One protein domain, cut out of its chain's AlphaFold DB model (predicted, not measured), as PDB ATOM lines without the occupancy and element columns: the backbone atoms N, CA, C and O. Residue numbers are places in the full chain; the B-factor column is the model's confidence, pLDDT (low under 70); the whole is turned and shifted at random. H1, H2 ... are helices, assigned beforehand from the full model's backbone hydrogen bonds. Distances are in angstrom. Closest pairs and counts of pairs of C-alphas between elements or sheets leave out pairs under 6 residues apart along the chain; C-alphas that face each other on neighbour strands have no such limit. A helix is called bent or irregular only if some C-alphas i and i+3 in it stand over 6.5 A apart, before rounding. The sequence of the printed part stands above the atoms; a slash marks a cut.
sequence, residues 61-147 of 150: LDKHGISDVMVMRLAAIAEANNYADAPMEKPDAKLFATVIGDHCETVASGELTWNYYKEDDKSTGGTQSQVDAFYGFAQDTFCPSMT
ATOM      1  N   LEU A  61      13.708   9.253  -0.237       95.75
ATOM      2  CA  LEU A  61      13.180   9.659   1.067       95.75
ATOM      3  C   LEU A  61      11.737   9.177   1.269       95.75
ATOM      4  O   LEU A  61      11.416   8.661   2.341       95.75
ATOM      5  N   ASP A  62      10.901   9.273   0.234       95.25
ATOM      6  CA  ASP A  62       9.507   8.827   0.273       95.25
ATOM      7  C   ASP A  62       9.399   7.305   0.388       95.25
ATOM      8  O   ASP A  62       8.646   6.806   1.227       95.25
ATOM      9  N   LYS A  63      10.205   6.557  -0.378       94.62
ATOM     10  CA  LYS A  63      10.284   5.090  -0.285       94.62
ATOM     11  C   LYS A  63      10.631   4.621   1.130       94.62
ATOM     12  O   LYS A  63      10.143   3.578   1.559       94.62
ATOM     13  N   HIS A  64      11.460   5.379   1.844       94.94
ATOM     14  CA  HIS A  64      11.886   5.068   3.207       94.94
ATOM     15  C   HIS A  64      11.046   5.769   4.289       94.94
ATOM     16  O   HIS A  64      11.357   5.658   5.471       94.94
ATOM     17  N   GLY A  65       9.984   6.501   3.932       94.12
ATOM     18  CA  GLY A  65       9.138   7.207   4.903       94.12
ATOM     19  C   GLY A  65       9.867   8.311   5.688       94.12
ATOM     20  O   GLY A  65       9.432   8.705   6.776       94.12
ATOM     21  N   ILE A  66      10.981   8.827   5.162       96.00
ATOM     22  CA  ILE A  66      11.812   9.830   5.830       96.00
ATOM     23  C   ILE A  66      11.202  11.214   5.600       96.00
ATOM     24  O   ILE A  66      11.386  11.849   4.565       96.00
ATOM     25  N   SER A  67      10.485  11.718   6.605       96.19
ATOM     26  CA  SER A  67       9.900  13.064   6.545       96.19
ATOM     27  C   SER A  67      10.955  14.178   6.485       96.19
ATOM     28  O   SER A  67      12.014  14.082   7.110       96.19
ATOM     29  N   ASP A  68      10.599  15.313   5.871       96.62
ATOM     30  CA  ASP A  68      11.404  16.547   5.896       96.62
ATOM     31  C   ASP A  68      11.801  16.968   7.325       96.62
ATOM     32  O   ASP A  68      12.886  17.498   7.551       96.62
ATOM     33  N   VAL A  69      10.935  16.725   8.316       97.50
ATOM     34  CA  VAL A  69      11.224  17.036   9.726       97.50
ATOM     35  C   VAL A  69      12.382  16.185  10.245       97.50
ATOM     36  O   VAL A  69      13.248  16.696  10.954       97.50
ATOM     37  N   MET A  70      12.415  14.898   9.893       98.06
ATOM     38  CA  MET A  70      13.518  14.013  10.266       98.06
ATOM     39  C   MET A  70      14.808  14.391   9.531       98.06
ATOM     40  O   MET A  70      15.857  14.444  10.168       98.06
ATOM     41  N   VAL A  71      14.718  14.734   8.240       98.31
ATOM     42  CA  VAL A  71      15.848  15.248   7.443       98.31
ATOM     43  C   VAL A  71      16.484  16.464   8.120       98.31
ATOM     44  O   VAL A  71      17.678  16.465   8.410       98.31
ATOM     45  N   MET A  72      15.680  17.477   8.455       98.38
ATOM     46  CA  MET A  72      16.202  18.691   9.089       98.38
ATOM     47  C   MET A  72      16.729  18.429  10.503       98.38
ATOM     48  O   MET A  72      17.675  19.081  10.944       98.38
ATOM     49  N   ARG A  73      16.159  17.456  11.224       98.38
ATOM     50  CA  ARG A  73      16.673  17.052  12.536       98.38
ATOM     51  C   ARG A  73      18.033  16.365  12.426       98.38
ATOM     52  O   ARG A  73      18.907  16.666  13.231       98.38
ATOM     53  N   LEU A  74      18.218  15.479  11.446       98.50
ATOM     54  CA  LEU A  74      19.511  14.856  11.166       98.50
ATOM     55  C   LEU A  74      20.562  15.919  10.822       98.50
ATOM     56  O   LEU A  74      21.638  15.911  11.416       98.50
ATOM     57  N   ALA A  75      20.228  16.865   9.940       98.44
ATOM     58  CA  ALA A  75      21.124  17.956   9.558       98.44
ATOM     59  C   ALA A  75      21.550  18.825  10.755       98.44
ATOM     60  O   ALA A  75      22.729  19.132  10.905       98.44
ATOM     61  N   ALA A  76      20.626  19.152  11.663       98.50
ATOM     62  CA  ALA A  76      20.955  19.902  12.876       98.50
ATOM     63  C   ALA A  76      21.904  19.131  13.817       98.50
ATOM     64  O   ALA A  76      22.770  19.726  14.460       98.50
ATOM     65  N   ILE A  77      21.764  17.802  13.908       98.44
ATOM     66  CA  ILE A  77      22.694  16.964  14.680       98.44
ATOM     67  C   ILE A  77      24.058  16.879  13.985       98.44
ATOM     68  O   ILE A  77      25.079  16.879  14.670       98.44
ATOM     69  N   ALA A  78      24.088  16.839  12.652       97.75
ATOM     70  CA  ALA A  78      25.318  16.879  11.868       97.75
ATOM     71  C   ALA A  78      26.086  18.191  12.122       97.75
ATOM     72  O   ALA A  78      27.250  18.156  12.524       97.75
ATOM     73  N   GLU A  79      25.415  19.339  12.003       97.88
ATOM     74  CA  GLU A  79      25.981  20.665  12.300       97.88
ATOM     75  C   GLU A  79      26.535  20.736  13.731       97.88
ATOM     76  O   GLU A  79      27.698  21.082  13.937       97.88
ATOM     77  N   ALA A  80      25.748  20.317  14.728       97.88
ATOM     78  CA  ALA A  80      26.162  20.339  16.133       97.88
ATOM     79  C   ALA A  80      27.400  19.468  16.434       97.88
ATOM     80  O   ALA A  80      28.035  19.645  17.476       97.88
ATOM     81  N   ASN A  81      27.735  18.531  15.543       97.69
ATOM     82  CA  ASN A  81      28.884  17.639  15.660       97.69
ATOM     83  C   ASN A  81      29.973  17.918  14.607       97.69
ATOM     84  O   ASN A  81      30.858  17.084  14.435       97.69
ATOM     85  N   ASN A  82      29.959  19.096  13.971       95.69
ATOM     86  CA  ASN A  82      30.931  19.565  12.972       95.69
ATOM     87  C   ASN A  82      30.981  18.743  11.670       95.69
ATOM     88  O   ASN A  82      32.023  18.677  11.023       95.69
ATOM     89  N   TYR A  83      29.862  18.144  11.265       92.06
ATOM     90  CA  TYR A  83      29.714  17.542   9.932       92.06
ATOM     91  C   TYR A  83      29.301  18.563   8.858       92.06
ATOM     92  O   TYR A  83      29.265  18.238   7.675       92.06
ATOM     93  N   ALA A  84      28.989  19.796   9.265       93.31
ATOM     94  CA  ALA A  84      28.746  20.929   8.385       93.31
ATOM     95  C   ALA A  84      29.306  22.206   9.022       93.31
ATOM     96  O   ALA A  84      29.187  22.399  10.232       93.31
ATOM     97  N   ASP A  85      29.889  23.084   8.204       91.38
ATOM     98  CA  ASP A  85      30.447  24.371   8.654       91.38
ATOM     99  C   ASP A  85      29.367  25.439   8.913       91.38
ATOM    100  O   ASP A  85      29.629  26.479   9.521       91.38
ATOM    101  N   ALA A  86      28.152  25.195   8.423       94.50
ATOM    102  CA  ALA A  86      26.985  26.055   8.550       94.50
ATOM    103  C   ALA A  86      25.706  25.197   8.543       94.50
ATOM    104  O   ALA A  86      25.759  24.039   8.114       94.50
ATOM    105  N   PRO A  87      24.553  25.751   8.963       96.50
ATOM    106  CA  PRO A  87      23.273  25.074   8.812       96.50
ATOM    107  C   PRO A  87      23.049  24.623   7.367       96.50
ATOM    108  O   PRO A  87      23.164  25.430   6.443       96.50
ATOM    109  N   MET A  88      22.728  23.341   7.165       97.25
ATOM    110  CA  MET A  88      22.407  22.835   5.829       97.25
ATOM    111  C   MET A  88      21.077  23.403   5.349       97.25
ATOM    112  O   MET A  88      20.058  23.333   6.044       97.25
ATOM    113  N   GLU A  89      21.075  23.880   4.109       96.94
ATOM    114  CA  GLU A  89      19.843  24.162   3.391       96.94
ATOM    115  C   GLU A  89      19.086  22.861   3.110       96.94
ATOM    116  O   GLU A  89      19.658  21.772   3.031       96.94
ATOM    117  N   LYS A  90      17.765  22.962   2.944       96.12
ATOM    118  CA  LYS A  90      16.896  21.787   2.793       96.12
ATOM    119  C   LYS A  90      17.342  20.811   1.682       96.12
ATOM    120  O   LYS A  90      17.274  19.610   1.936       96.12
ATOM    121  N   PRO A  91      17.773  21.251   0.481       96.44
ATOM    122  CA  PRO A  91      18.249  20.330  -0.555       96.44
ATOM    123  C   PRO A  91      19.492  19.535  -0.127       96.44
ATOM    124  O   PRO A  91      19.519  18.316  -0.287       96.44
ATOM    125  N   ASP A  92      20.466  20.199   0.498       97.19
ATOM    126  CA  ASP A  92      21.697  19.559   0.978       97.19
ATOM    127  C   ASP A  92      21.406  18.601   2.133       97.19
ATOM    128  O   ASP A  92      21.930  17.490   2.176       97.19
ATOM    129  N   ALA A  93      20.495  18.984   3.030       98.19
ATOM    130  CA  ALA A  93      20.043  18.124   4.114       98.19
ATOM    131  C   ALA A  93      19.389  16.837   3.583       98.19
ATOM    132  O   ALA A  93      19.604  15.762   4.144       98.19
ATOM    133  N   LYS A  94      18.614  16.924   2.493       98.19
ATOM    134  CA  LYS A  94      18.004  15.752   1.846       98.19
ATOM    135  C   LYS A  94      19.054  14.816   1.264       98.19
ATOM    136  O   LYS A  94      18.988  13.622   1.539       98.19
ATOM    137  N   LEU A  95      20.034  15.351   0.537       97.75
ATOM    138  CA  LEU A  95      21.171  14.574   0.028       97.75
ATOM    139  C   LEU A  95      21.960  13.918   1.166       97.75
ATOM    140  O   LEU A  95      22.294  12.739   1.112       97.75
ATOM    141  N   PHE A  96      22.215  14.655   2.244       98.06
ATOM    142  CA  PHE A  96      22.891  14.102   3.409       98.06
ATOM    143  C   PHE A  96      22.084  12.962   4.050       98.06
ATOM    144  O   PHE A  96      22.641  11.924   4.409       98.06
ATOM    145  N   ALA A  97      20.761  13.107   4.139       98.38
ATOM    146  CA  ALA A  97      19.887  12.066   4.662       98.38
ATOM    147  C   ALA A  97      19.901  10.786   3.812       98.38
ATOM    148  O   ALA A  97      19.806   9.706   4.392       98.38
ATOM    149  N   THR A  98      20.066  10.866   2.485       98.19
ATOM    150  CA  THR A  98      20.194   9.654   1.654       98.19
ATOM    151  C   THR A  98      21.504   8.918   1.918       98.19
ATOM    152  O   THR A  98      21.501   7.696   1.980       98.19
ATOM    153  N   VAL A  99      22.608   9.640   2.150       97.75
ATOM    154  CA  VAL A  99      23.904   9.030   2.511       97.75
ATOM    155  C   VAL A  99      23.805   8.286   3.843       97.75
ATOM    156  O   VAL A  99      24.211   7.134   3.958       97.75
ATOM    157  N   ILE A 100      23.209   8.914   4.856       98.31
ATOM    158  CA  ILE A 100      23.031   8.254   6.156       98.31
ATOM    159  C   ILE A 100      22.015   7.111   6.064       98.31
ATOM    160  O   ILE A 100      22.164   6.110   6.763       98.31
ATOM    161  N   GLY A 101      21.018   7.225   5.185       97.94
ATOM    162  CA  GLY A 101      20.097   6.136   4.883       97.94
ATOM    163  C   GLY A 101      20.809   4.909   4.317       97.94
ATOM    164  O   GLY A 101      20.619   3.806   4.828       97.94
ATOM    165  N   ASP A 102      21.715   5.109   3.361       97.62
ATOM    166  CA  ASP A 102      22.554   4.043   2.804       97.62
ATOM    167  C   ASP A 102      23.430   3.383   3.884       97.62
ATOM    168  O   ASP A 102      23.538   2.155   3.945       97.62
ATOM    169  N   HIS A 103      23.967   4.163   4.832       97.88
ATOM    170  CA  HIS A 103      24.676   3.601   5.988       97.88
ATOM    171  C   HIS A 103      23.761   2.702   6.835       97.88
ATOM    172  O   HIS A 103      24.177   1.617   7.254       97.88
ATOM    173  N   CYS A 104      22.515   3.118   7.089       98.00
ATOM    174  CA  CYS A 104      21.544   2.305   7.824       98.00
ATOM    175  C   CYS A 104      21.280   0.969   7.113       98.00
ATOM    176  O   CYS A 104      21.287  -0.080   7.762       98.00
ATOM    177  N   GLU A 105      21.070   0.991   5.795       97.12
ATOM    178  CA  GLU A 105      20.812  -0.204   4.983       97.12
ATOM    179  C   GLU A 105      22.031  -1.132   4.931       97.12
ATOM    180  O   GLU A 105      21.901  -2.339   5.148       97.12
ATOM    181  N   THR A 106      23.225  -0.571   4.739       98.00
ATOM    182  CA  THR A 106      24.489  -1.317   4.666       98.00
ATOM    183  C   THR A 106      24.852  -1.971   6.001       98.00
ATOM    184  O   THR A 106      25.377  -3.087   6.041       98.00
ATOM    185  N   VAL A 107      24.538  -1.323   7.130       97.88
ATOM    186  CA  VAL A 107      24.684  -1.965   8.444       97.88
ATOM    187  C   VAL A 107      23.601  -3.017   8.675       97.88
ATOM    188  O   VAL A 107      23.897  -4.083   9.219       97.88
ATOM    189  N   ALA A 108      22.359  -2.761   8.258       96.69
ATOM    190  CA  ALA A 108      21.265  -3.720   8.402       96.69
ATOM    191  C   ALA A 108      21.491  -4.997   7.574       96.69
ATOM    192  O   ALA A 108      21.119  -6.087   8.019       96.69
ATOM    193  N   SER A 109      22.130  -4.886   6.406       97.19
ATOM    194  CA  SER A 109      22.518  -6.026   5.566       97.19
ATOM    195  C   SER A 109      23.723  -6.801   6.120       97.19
ATOM    196  O   SER A 109      23.947  -7.951   5.735       97.19
ATOM    197  N   GLY A 110      24.479  -6.201   7.046       97.56
ATOM    198  CA  GLY A 110      25.703  -6.762   7.617       97.56
ATOM    199  C   GLY A 110      26.936  -6.621   6.721       97.56
ATOM    200  O   GLY A 110      27.961  -7.235   7.018       97.56
ATOM    201  N   GLU A 111      26.851  -5.839   5.643       97.94
ATOM    202  CA  GLU A 111      27.978  -5.563   4.749       97.94
ATOM    203  C   GLU A 111      29.049  -4.714   5.445       97.94
ATOM    204  O   GLU A 111      30.236  -5.042   5.393       97.94
ATOM    205  N   LEU A 112      28.624  -3.677   6.171       98.12
ATOM    206  CA  LEU A 112      29.486  -2.860   7.025       98.12
ATOM    207  C   LEU A 112      28.929  -2.789   8.449       98.12
ATOM    208  O   LEU A 112      27.875  -3.328   8.778       98.12
ATOM    209  N   THR A 113      29.680  -2.145   9.338       98.00
ATOM    210  CA  THR A 113      29.282  -1.967  10.739       98.00
ATOM    211  C   THR A 113      29.287  -0.494  11.101       98.00
ATOM    212  O   THR A 113      30.036   0.285  10.520       98.00
ATOM    213  N   TRP A 114      28.552  -0.106  12.142       97.56
ATOM    214  CA  TRP A 114      28.665   1.254  12.676       97.56
ATOM    215  C   TRP A 114      30.091   1.612  13.087       97.56
ATOM    216  O   TRP A 114      30.511   2.746  12.903       97.56
ATOM    217  N   ASN A 115      30.866   0.648  13.594       98.19
ATOM    218  CA  ASN A 115      32.268   0.896  13.911       98.19
ATOM    219  C   ASN A 115      33.095   1.238  12.668       98.19
ATOM    220  O   ASN A 115      34.000   2.049  12.787       98.19
ATOM    221  N   TYR A 116      32.785   0.669  11.500       98.31
ATOM    222  CA  TYR A 116      33.465   1.039  10.258       98.31
ATOM    223  C   TYR A 116      33.285   2.535   9.965       98.31
ATOM    224  O   TYR A 116      34.276   3.255   9.905       98.31
ATOM    225  N   TYR A 117      32.041   3.018   9.913       98.06
ATOM    226  CA  TYR A 117      31.748   4.431   9.647       98.06
ATOM    227  C   TYR A 117      32.298   5.371  10.729       98.06
ATOM    228  O   TYR A 117      32.834   6.435  10.434       98.06
ATOM    229  N   LYS A 118      32.246   4.954  11.999       98.06
ATOM    230  CA  LYS A 118      32.837   5.722  13.102       98.06
ATOM    231  C   LYS A 118      34.358   5.846  12.991       98.06
ATOM    232  O   LYS A 118      34.903   6.894  13.327       98.06
ATOM    233  N   GLU A 119      35.064   4.780  12.617       98.12
ATOM    234  CA  GLU A 119      36.517   4.858  12.418       98.12
ATOM    235  C   GLU A 119      36.873   5.673  11.171       98.12
ATOM    236  O   GLU A 119      37.846   6.426  11.217       98.12
ATOM    237  N   ASP A 120      36.072   5.574  10.107       97.62
ATOM    238  CA  ASP A 120      36.252   6.358   8.882       97.62
ATOM    239  C   ASP A 120      36.156   7.865   9.169       97.62
ATOM    240  O   ASP A 120      37.121   8.595   8.934       97.62
ATOM    241  N   ASP A 121      35.094   8.312   9.844       97.00
ATOM    242  CA  ASP A 121      34.917   9.725  10.212       97.00
ATOM    243  C   ASP A 121      35.985  10.238  11.185       97.00
ATOM    244  O   ASP A 121      36.412  11.395  11.130       97.00
ATOM    245  N   LYS A 122      36.473   9.388  12.094       97.56
ATOM    246  CA  LYS A 122      37.607   9.769  12.949       97.56
ATOM    247  C   LYS A 122      38.889   9.940  12.146       97.56
ATOM    248  O   LYS A 122      39.704  10.802  12.478       97.56
ATOM    249  N   SER A 123      39.083   9.133  11.103       97.19
ATOM    250  CA  SER A 123      40.263   9.217  10.240       97.19
ATOM    251  C   SER A 123      40.290  10.500   9.401       97.19
ATOM    252  O   SER A 123      41.375  10.993   9.084       97.19
ATOM    253  N   THR A 124      39.121  11.086   9.122       94.00
ATOM    254  CA  THR A 124      38.961  12.338   8.367       94.00
ATOM    255  C   THR A 124      38.925  13.591   9.248       94.00
ATOM    256  O   THR A 124      38.916  14.705   8.726       94.00
ATOM    257  N   GLY A 125      39.006  13.438  10.575       94.38
ATOM    258  CA  GLY A 125      39.184  14.546  11.523       94.38
ATOM    259  C   GLY A 125      38.117  14.659  12.611       94.38
ATOM    260  O   GLY A 125      38.248  15.519  13.487       94.38
ATOM    261  N   GLY A 126      37.096  13.798  12.609       96.12
ATOM    262  CA  GLY A 126      36.088  13.746  13.664       96.12
ATOM    263  C   GLY A 126      36.679  13.340  15.018       96.12
ATOM    264  O   GLY A 126      37.497  12.426  15.131       96.12
ATOM    265  N   THR A 127      36.255  13.997  16.098       98.12
ATOM    266  CA  THR A 127      36.592  13.533  17.453       98.12
ATOM    267  C   THR A 127      35.674  12.387  17.876       98.12
ATOM    268  O   THR A 127      34.520  12.316  17.459       98.12
ATOM    269  N   GLN A 128      36.142  11.523  18.785       97.69
ATOM    270  CA  GLN A 128      35.331  10.414  19.314       97.69
ATOM    271  C   GLN A 128      33.966  10.886  19.845       97.69
ATOM    272  O   GLN A 128      32.957  10.243  19.587       97.69
ATOM    273  N   SER A 129      33.926  12.024  20.547       98.19
ATOM    274  CA  SER A 129      32.684  12.561  21.115       98.19
ATOM    275  C   SER A 129      31.683  12.997  20.046       98.19
ATOM    276  O   SER A 129      30.490  12.778  20.228       98.19
ATOM    277  N   GLN A 130      32.153  13.626  18.965       98.12
ATOM    278  CA  GLN A 130      31.297  14.079  17.862       98.12
ATOM    279  C   GLN A 130      30.723  12.887  17.102       98.12
ATOM    280  O   GLN A 130      29.517  12.796  16.888       98.12
ATOM    281  N   VAL A 131      31.599  11.941  16.770       98.31
ATOM    282  CA  VAL A 131      31.257  10.724  16.037       98.31
ATOM    283  C   VAL A 131      30.265   9.872  16.835       98.31
ATOM    284  O   VAL A 131      29.253   9.426  16.296       98.31
ATOM    285  N   ASP A 132      30.486   9.677  18.137       98.06
ATOM    286  CA  ASP A 132      29.548   8.918  18.971       98.06
ATOM    287  C   ASP A 132      28.194   9.610  19.129       98.06
ATOM    288  O   ASP A 132      27.172   8.925  19.128       98.06
ATOM    289  N   ALA A 133      28.164  10.939  19.239       97.81
ATOM    290  CA  ALA A 133      26.916  11.686  19.334       97.81
ATOM    291  C   ALA A 133      26.121  11.642  18.018       97.81
ATOM    292  O   ALA A 133      24.918  11.366  18.040       97.81
ATOM    293  N   PHE A 134      26.788  11.850  16.880       98.50
ATOM    294  CA  PHE A 134      26.160  11.802  15.562       98.50
ATOM    295  C   PHE A 134      25.617  10.403  15.242       98.50
ATOM    296  O   PHE A 134      24.415  10.237  15.025       98.50
ATOM    297  N   TYR A 135      26.463   9.370  15.306       98.12
ATOM    298  CA  TYR A 135      26.016   8.005  15.017       98.12
ATOM    299  C   TYR A 135      25.118   7.417  16.100       98.12
ATOM    300  O   TYR A 135      24.391   6.469  15.812       98.12
ATOM    301  N   GLY A 136      25.150   7.938  17.328       98.25
ATOM    302  CA  GLY A 136      24.158   7.607  18.349       98.25
ATOM    303  C   GLY A 136      22.763   8.052  17.913       98.25
ATOM    304  O   GLY A 136      21.835   7.250  17.896       98.25
ATOM    305  N   PHE A 137      22.624   9.296  17.445       98.44
ATOM    306  CA  PHE A 137      21.360   9.768  16.876       98.44
ATOM    307  C   PHE A 137      20.946   8.976  15.628       98.44
ATOM    308  O   PHE A 137      19.772   8.619  15.490       98.44
ATOM    309  N   ALA A 138      21.896   8.681  14.733       97.75
ATOM    310  CA  ALA A 138      21.615   7.905  13.531       97.75
ATOM    311  C   ALA A 138      21.023   6.527  13.885       97.75
ATOM    312  O   ALA A 138      19.948   6.174  13.404       97.75
ATOM    313  N   GLN A 139      21.671   5.804  14.801       97.88
ATOM    314  CA  GLN A 139      21.259   4.472  15.251       97.88
ATOM    315  C   GLN A 139      19.941   4.470  16.026       97.88
ATOM    316  O   GLN A 139      19.078   3.634  15.766       97.88
ATOM    317  N   ASP A 140      19.784   5.395  16.970       97.88
ATOM    318  CA  ASP A 140      18.685   5.339  17.935       97.88
ATOM    319  C   ASP A 140      17.420   6.049  17.434       97.88
ATOM    320  O   ASP A 140      16.341   5.860  17.995       97.88
ATOM    321  N   THR A 141      17.530   6.915  16.419       97.75
ATOM    322  CA  THR A 141      16.414   7.758  15.954       97.75
ATOM    323  C   THR A 141      16.232   7.753  14.440       97.75
ATOM    324  O   THR A 141      15.116   7.512  13.980       97.75
ATOM    325  N   PHE A 142      17.283   8.020  13.659       97.81
ATOM    326  CA  PHE A 142      17.138   8.170  12.207       97.81
ATOM    327  C   PHE A 142      16.855   6.831  11.510       97.81
ATOM    328  O   PHE A 142      15.796   6.688  10.903       97.81
ATOM    329  N   CYS A 143      17.727   5.827  11.654       96.69
ATOM    330  CA  CYS A 143      17.549   4.528  10.997       96.69
ATOM    331  C   CYS A 143      16.222   3.841  11.374       96.69
ATOM    332  O   CYS A 143      15.535   3.360  10.474       96.69
ATOM    333  N   PRO A 144      15.774   3.836  12.651       95.56
ATOM    334  CA  PRO A 144      14.461   3.294  13.004       95.56
ATOM    335  C   PRO A 144      13.293   3.989  12.293       95.56
ATOM    336  O   PRO A 144      12.282   3.348  12.012       95.56
ATOM    337  N   SER A 145      13.422   5.280  11.961       93.06
ATOM    338  CA  SER A 145      12.369   6.014  11.250       93.06
ATOM    339  C   SER A 145      12.201   5.590   9.787       93.06
ATOM    340  O   SER A 145      11.105   5.742   9.252       93.06
ATOM    341  N   MET A 146      13.228   4.971   9.184       90.06
ATOM    342  CA  MET A 146      13.245   4.532   7.779       90.06
ATOM    343  C   MET A 146      12.361   3.309   7.472       90.06
ATOM    344  O   MET A 146      12.373   2.791   6.356       90.06
ATOM    345  N   THR A 147      11.646   2.785   8.471       69.12
ATOM    346  CA  THR A 147      10.905   1.510   8.379       69.12
ATOM    347  C   THR A 147       9.407   1.652   8.613       69.12
ATOM    348  O   THR A 147       8.696   0.658   8.754       69.12
TER     349      THR A 147
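AT A GLANCE: This is residues 61 to 147 of the 150 residues of an uncharacterized protein of Streptomyces sp. FT05W (UniProt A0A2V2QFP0). What would one see first? H1 and H4 lie side by side, running opposite ways, and H2 crosses both of them at nearly a right angle. H3 folds back on the first part of H4, residues 128 to 135, as a helical hairpin. What is it made of, and how large is it? The printed part has 87 residues with four named helices, H1, H2, H3 and H4 in that order, and no named strand; the class is all helix. It is compact, with a radius of gyration of the C-alphas of 12.2 A, and only just flat, spanning 33 by 32 by 18 A.

HOW THE PARTS SIT: What does the first helix touch? H1, residues 68 to 80, touches H2, residues 90 to 109, about perpendicular at 89 degrees; H2 does so with residues 90 to 97 alone, and the closest C-alphas are those of Ala 75 and Ala 93, 5.6 A apart. H1 also touches H4, residues 128 to 145, at a shallow tilt of 8 degrees, opposite ways, with the C-alphas of Ile 77 and Phe 134 closest at 6.3 A. How does H3 stand? H3, residues 114 to 123, forms a hairpin with H4: they touch at a steep tilt of 37 degrees, only just beyond shallow, with the C-alphas of Lys 118 and Val 131 closest at 6.0 A. H3 is close to H2 but not clearly touching it, and H1 and H3 are apart. Which helix is the hub? H4 is, touching the three others; it touches H2 about perpendicular at 84 degrees, and the C-alphas of Cys 104 and Cys 143 are the closest, 5.6 A apart. What do the backbones show? In H1, H2 and H3 every O i to N i+4 pair is within hydrogen-bond range, and in H4 12 of 14 are.

IN THESE COORDINATES: Where does H1 begin? C-alpha 68 is at (11.404, 16.547, 5.896), and H1 measures 18.4 A from first to last C-alpha. How long are the others? H2 measures 28.5 A, H3 14.3 A and H4 24.7 A. Where does H4 end, and is it even? It ends with C-alpha 145 at (12.369, 6.014, 11.250). It has a kink of 33 degrees near residue 139 and is irregular, with C-alphas 140 and 143 7.1 A apart.

THE WHOLE: How far does it reach? The two C-alphas farthest apart are those of Ala 86 and Gly 110, at 32.9 A. Are there cuts or long links? The printed part has no cut; H1 to H2 is a short link, and H2 to H3 and H3 to H4 are tight. Where is confidence low? The mean pLDDT of the printed part is 96.7, and residue 147 is under 70.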